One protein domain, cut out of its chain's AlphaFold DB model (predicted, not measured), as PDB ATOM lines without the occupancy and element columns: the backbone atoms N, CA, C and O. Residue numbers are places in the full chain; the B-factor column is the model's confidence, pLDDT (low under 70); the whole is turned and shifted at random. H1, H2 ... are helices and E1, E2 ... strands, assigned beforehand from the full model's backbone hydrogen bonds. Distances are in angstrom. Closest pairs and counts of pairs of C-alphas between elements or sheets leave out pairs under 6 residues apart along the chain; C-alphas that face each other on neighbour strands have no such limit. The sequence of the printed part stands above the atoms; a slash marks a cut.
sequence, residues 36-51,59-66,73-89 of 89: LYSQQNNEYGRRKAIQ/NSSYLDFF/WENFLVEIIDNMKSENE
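AT A GLANCE: This is residues 36 to 51, 59 to 66 and 73 to 89 of the 89 residues of an uncharacterized protein of Alkalihalobacillus pseudofirmus (strain ATCC BAA-2126 / JCM 17055 / OF4) (UniProt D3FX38). A two-stranded ribbon, E1 and E2, makes one end of a thin, elongated row of parts; the short helix H1 lies in the middle and the longer helix H2 makes the other end, with few contacts between them. Residues 81 to 89, of which 81 to 86 belong to H2, stand free and stick out. The printed part has 41 residues with two named helices and two named strands, in the order H1, E1, E2, H2; the sheet, order E1 - E2, is antiparallel and the class is mixed, helices and strands. The whole is only just extended, close to loose, with a radius of gyration of the C-alphas of 14.0 A, and spans 45 by 18 by 15 A.

IN THESE COORDINATES: H1, residues 36 to 40, begins with C-alpha 36 at (95.335, -59.463, 262.422). E1, residues 46 to 51, is 15.3 A long, and E2, residues 59 to 63, is 14.0 A long. H2, residues 73 to 86, is 20.4 A long and ends with C-alpha 86 at (82.694, -49.872, 254.572).

HOW THE PARTS SIT: E1 and E2 are antiparallel neighbours, with 142 degrees between their directions. N 49 and O 60, 2.8 A apart, and N 62 and O 47, 3.0 A apart, are within hydrogen-bond range. The closest C-alphas of H1 and E1, those of Ser 38 and Arg 46, are 7.2 A apart. H1 and H2 are close but not clearly touching; their closest C-alphas, those of Tyr 37 and Phe 76, are 7.2 A apart. E1 and H2 are apart. In H1 and H2 every O i to N i+4 pair is within hydrogen-bond range.

THE WHOLE: The two C-alphas farthest apart, those of Gln 51 and Glu 89, are 45.6 A apart. Residues 52 to 58 are not printed, with 6.3 A from C-alpha 51 to C-alpha 59, nor are residues 67 to 72, with 11.6 A from C-alpha 66 to C-alpha 73. The link from H1 to E1 is tight. The mean pLDDT of the printed part is 91.8; residues 88 to 89 are under 70.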
ATOM      1  N   LEU A  36      96.527 -59.343 263.265       97.06
ATOM      2  CA  LEU A  36      95.335 -59.463 262.422       97.06
ATOM      3  C   LEU A  36      95.579 -60.410 261.243       97.06
ATOM      4  O   LEU A  36      94.818 -61.359 261.058       97.06
ATOM      5  N   TYR A  37      96.683 -60.223 260.515       98.19
ATOM      6  CA  TYR A  37      97.065 -61.110 259.416       98.19
ATOM      7  C   TYR A  37      97.197 -62.561 259.888       98.19
ATOM      8  O   TYR A  37      96.635 -63.468 259.276       98.19
ATOM      9  N   SER A  38      97.906 -62.790 261.000       97.62
ATOM     10  CA  SER A  38      98.080 -64.121 261.591       97.62
ATOM     11  C   SER A  38      96.732 -64.780 261.887       97.62
ATOM     12  O   SER A  38      96.520 -65.927 261.500       97.62
ATOM     13  N   GLN A  39      95.812 -64.064 262.538       96.81
ATOM     14  CA  GLN A  39      94.487 -64.584 262.899       96.81
ATOM     15  C   GLN A  39      93.650 -64.947 261.666       96.81
ATOM     16  O   GLN A  39      93.025 -66.004 261.637       96.81
ATOM     17  N   GLN A  40      93.680 -64.112 260.626       96.31
ATOM     18  CA  GLN A  40      92.947 -64.354 259.379       96.31
ATOM     19  C   GLN A  40      93.550 -65.488 258.533       96.31
ATOM     20  O   GLN A  40      92.861 -66.071 257.702       96.31
ATOM     21  N   ASN A  41      94.820 -65.840 258.767       96.88
ATOM     22  CA  ASN A  41      95.574 -66.801 257.961       96.88
ATOM     23  C   ASN A  41      96.024 -68.031 258.768       96.88
ATOM     24  O   ASN A  41      97.173 -68.460 258.669       96.88
ATOM     25  N   ASN A  42      95.123 -68.627 259.557       95.62
ATOM     26  CA  ASN A  42      95.372 -69.869 260.312       95.62
ATOM     27  C   ASN A  42      96.598 -69.799 261.244       95.62
ATOM     28  O   ASN A  42      97.423 -70.714 261.275       95.62
ATOM     29  N   GLU A  43      96.724 -68.710 262.003       95.69
ATOM     30  CA  GLU A  43      97.855 -68.443 262.902       95.69
ATOM     31  C   GLU A  43      99.213 -68.364 262.181       95.69
ATOM     32  O   GLU A  43     100.249 -68.805 262.699       95.69
ATOM     33  N   TYR A  44      99.215 -67.798 260.967       97.00
ATOM     34  CA  TYR A  44     100.422 -67.622 260.163       97.00
ATOM     35  C   TYR A  44     101.546 -66.943 260.954       97.00
ATOM     36  O   TYR A  44     101.356 -65.945 261.647       97.00
ATOM     37  N   GLY A  45     102.757 -67.482 260.824       94.94
ATOM     38  CA  GLY A  45     103.941 -66.923 261.468       94.94
ATOM     39  C   GLY A  45     103.992 -67.130 262.983       94.94
ATOM     40  O   GLY A  45     105.032 -66.863 263.575       94.94
ATOM     41  N   ARG A  46     102.955 -67.662 263.645       95.69
ATOM     42  CA  ARG A  46     103.031 -67.918 265.086       95.69
ATOM     43  C   ARG A  46     104.088 -68.979 265.390       95.69
ATOM     44  O   ARG A  46     104.096 -70.081 264.832       95.69
ATOM     45  N   ARG A  47     105.000 -68.644 266.300       93.31
ATOM     46  CA  ARG A  47     106.054 -69.523 266.811       93.31
ATOM     47  C   ARG A  47     105.956 -69.602 268.321       93.31
ATOM     48  O   ARG A  47     105.724 -68.596 268.986       93.31
ATOM     49  N   LYS A  48     106.137 -70.806 268.860       92.25
ATOM     50  CA  LYS A  48     106.294 -71.024 270.300       92.25
ATOM     51  C   LYS A  48     107.771 -70.891 270.647       92.25
ATOM     52  O   LYS A  48     108.616 -71.431 269.938       92.25
ATOM     53  N   ALA A  49     108.068 -70.200 271.734       88.94
ATOM     54  CA  ALA A  49     109.407 -70.078 272.282       88.94
ATOM     55  C   ALA A  49     109.377 -70.350 273.780       88.94
ATOM     56  O   ALA A  49     108.493 -69.877 274.492       88.94
ATOM     57  N   ILE A  50     110.373 -71.084 274.259       88.12
ATOM     58  CA  ILE A  50     110.610 -71.242 275.689       88.12
ATOM     59  C   ILE A  50     111.613 -70.167 276.081       88.12
ATOM     60  O   ILE A  50     112.759 -70.181 275.630       88.12
ATOM     61  N   GLN A  51     111.168 -69.210 276.886       85.62
ATOM     62  CA  GLN A  51     112.026 -68.169 277.422       85.62
ATOM     63  C   GLN A  51     112.563 -68.633 278.772       85.62
ATOM     64  O   GLN A  51     111.796 -68.900 279.697       85.62
ATOM     65  N   ASN A  59     106.680 -70.377 278.781       87.19
ATOM     66  CA  ASN A  59     106.156 -70.514 277.427       87.19
ATOM     67  C   ASN A  59     105.732 -69.139 276.908       87.19
ATOM     68  O   ASN A  59     104.870 -68.481 277.483       87.19
ATOM     69  N   SER A  60     106.321 -68.735 275.794       87.81
ATOM     70  CA  SER A  60     106.012 -67.505 275.078       87.81
ATOM     71  C   SER A  60     105.664 -67.821 273.624       87.81
ATOM     72  O   SER A  60     105.953 -68.908 273.110       87.81
ATOM     73  N   SER A  61     105.022 -66.877 272.943       88.69
ATOM     74  CA  SER A  61     104.830 -66.955 271.498       88.69
ATOM     75  C   SER A  61     105.116 -65.613 270.853       88.69
ATOM     76  O   SER A  61     104.786 -64.582 271.433       88.69
ATOM     77  N   TYR A  62     105.673 -65.640 269.649       91.25
ATOM     78  CA  TYR A  62     105.896 -64.458 268.824       91.25
ATOM     79  C   TYR A  62     105.454 -64.731 267.386       91.25
ATOM     80  O   TYR A  62     105.177 -65.878 267.019       91.25
ATOM     81  N   LEU A  63     105.364 -63.669 266.591       95.56
ATOM     82  CA  LEU A  63     105.062 -63.748 265.169       95.56
ATOM     83  C   LEU A  63     106.354 -63.604 264.365       95.56
ATOM     84  O   LEU A  63     107.107 -62.651 264.545       95.56
ATOM     85  N   ASP A  64     106.596 -64.567 263.485       95.50
ATOM     86  CA  ASP A  64     107.692 -64.597 262.529       95.50
ATOM     87  C   ASP A  64     107.134 -64.442 261.111       95.50
ATOM     88  O   ASP A  64     106.541 -65.364 260.545       95.50
ATOM     89  N   PHE A  65     107.308 -63.245 260.559       96.12
ATOM     90  CA  PHE A  65     106.838 -62.867 259.228       96.12
ATOM     91  C   PHE A  65     107.966 -62.909 258.189       96.12
ATOM     92  O   PHE A  65     107.769 -62.455 257.067       96.12
ATOM     93  N   PHE A  66     109.135 -63.474 258.524       94.81
ATOM     94  CA  PHE A  66     110.327 -63.448 257.668       94.81
ATOM     95  C   PHE A  66     110.096 -64.014 256.257       94.81
ATOM     96  O   PHE A  66     110.708 -63.554 255.299       94.81
ATOM     97  N   TRP A  73     101.249 -59.442 251.734       97.12
ATOM     98  CA  TRP A  73     101.176 -58.359 252.707       97.12
ATOM     99  C   TRP A  73     100.455 -57.136 252.133       97.12
ATOM    100  O   TRP A  73      99.552 -56.609 252.772       97.12
ATOM    101  N   GLU A  74     100.807 -56.724 250.916       97.12
ATOM    102  CA  GLU A  74     100.172 -55.612 250.210       97.12
ATOM    103  C   GLU A  74      98.661 -55.830 250.052       97.12
ATOM    104  O   GLU A  74      97.885 -54.960 250.443       97.12
ATOM    105  N   ASN A  75      98.240 -57.003 249.564       97.44
ATOM    106  CA  ASN A  75      96.822 -57.334 249.396       97.44
ATOM    107  C   ASN A  75      96.053 -57.247 250.719       97.44
ATOM    108  O   ASN A  75      94.988 -56.641 250.773       97.44
ATOM    109  N   PHE A  76      96.622 -57.776 251.803       98.12
ATOM    110  CA  PHE A  76      96.022 -57.657 253.128       98.12
ATOM    111  C   PHE A  76      95.856 -56.194 253.569       98.12
ATOM    112  O   PHE A  76      94.814 -55.821 254.099       98.12
ATOM    113  N   LEU A  77      96.854 -55.332 253.343       98.19
ATOM    114  CA  LEU A  77      96.737 -53.913 253.695       98.19
ATOM    115  C   LEU A  77      95.652 -53.195 252.876       98.19
ATOM    116  O   LEU A  77      94.971 -52.320 253.413       98.19
ATOM    117  N   VAL A  78      95.474 -53.565 251.604       97.88
ATOM    118  CA  VAL A  78      94.371 -53.066 250.766       97.88
ATOM    119  C   VAL A  78      93.022 -53.479 251.356       97.88
ATOM    120  O   VAL A  78      92.168 -52.619 251.562       97.88
ATOM    121  N   GLU A  79      92.860 -54.754 251.719       97.44
ATOM    122  CA  GLU A  79      91.633 -55.267 252.347       97.44
ATOM    123  C   GLU A  79      91.294 -54.524 253.647       97.44
ATOM    124  O   GLU A  79      90.135 -54.191 253.890       97.44
ATOM    125  N   ILE A  80      92.296 -54.203 254.475       96.56
ATOM    126  CA  ILE A  80      92.094 -53.410 255.696       96.56
ATOM    127  C   ILE A  80      91.521 -52.026 255.372       96.56
ATOM    128  O   ILE A  80      90.555 -51.606 256.007       96.56
ATOM    129  N   ILE A  81      92.086 -51.321 254.391       96.31
ATOM    130  CA  ILE A  81      91.601 -49.990 253.996       96.31
ATOM    131  C   ILE A  81      90.177 -50.064 253.445       96.31
ATOM    132  O   ILE A  81      89.364 -49.186 253.736       96.31
ATOM    133  N   ASP A  82      89.859 -51.085 252.655       95.62
ATOM    134  CA  ASP A  82      88.523 -51.226 252.081       95.62
ATOM    135  C   ASP A  82      87.473 -51.547 253.153       95.62
ATOM    136  O   ASP A  82      86.402 -50.938 253.157       95.62
ATOM    137  N   ASN A  83      87.815 -52.381 254.140       92.88
ATOM    138  CA  ASN A  83      86.957 -52.624 255.300       92.88
ATOM    139  C   ASN A  83      86.726 -51.338 256.116       92.88
ATOM    140  O   ASN A  83      85.589 -51.036 256.472       92.88
ATOM    141  N   MET A  84      87.766 -50.521 256.328       89.88
ATOM    142  CA  MET A  84      87.631 -49.227 257.013       89.88
ATOM    143  C   MET A  84      86.685 -48.261 256.291       89.88
ATOM    144  O   MET A  84      86.004 -47.475 256.943       89.88
ATOM    145  N   LYS A  85      86.627 -48.282 254.954       88.62
ATOM    146  CA  LYS A  85      85.658 -47.460 254.209       88.62
ATOM    147  C   LYS A  85      84.232 -47.952 254.435       88.62
ATOM    148  O   LYS A  85      83.358 -47.133 254.678       88.62
ATOM    149  N   SER A  86      84.024 -49.269 254.410       82.44
ATOM    150  CA  SER A  86      82.694 -49.872 254.572       82.44
ATOM    151  C   SER A  86      82.071 -49.664 255.957       82.44
ATOM    152  O   SER A  86      80.855 -49.668 256.080       82.44
ATOM    153  N   GLU A  87      82.885 -49.457 256.996       73.75
ATOM    154  CA  GLU A  87      82.405 -49.168 258.358       73.75
ATOM    155  C   GLU A  87      82.028 -47.689 258.571       73.75
ATOM    156  O   GLU A  87      81.407 -47.352 259.579       73.75
ATOM    157  N   ASN A  88      82.410 -46.805 257.643       62.34
ATOM    158  CA  ASN A  88      82.156 -45.363 257.706       62.34
ATOM    159  C   ASN A  88      80.993 -44.905 256.797       62.34
ATOM    160  O   ASN A  88      80.728 -43.700 256.726       62.34
ATOM    161  N   GLU A  89      80.322 -45.836 256.111       54.41
ATOM    162  CA  GLU A  89      79.099 -45.626 255.311       54.41
ATOM    163  C   GLU A  89      77.842 -46.055 256.083       54.41
ATOM    164  O   GLU A  89      76.829 -45.319 255.997       54.41
TER     165      GLU A  89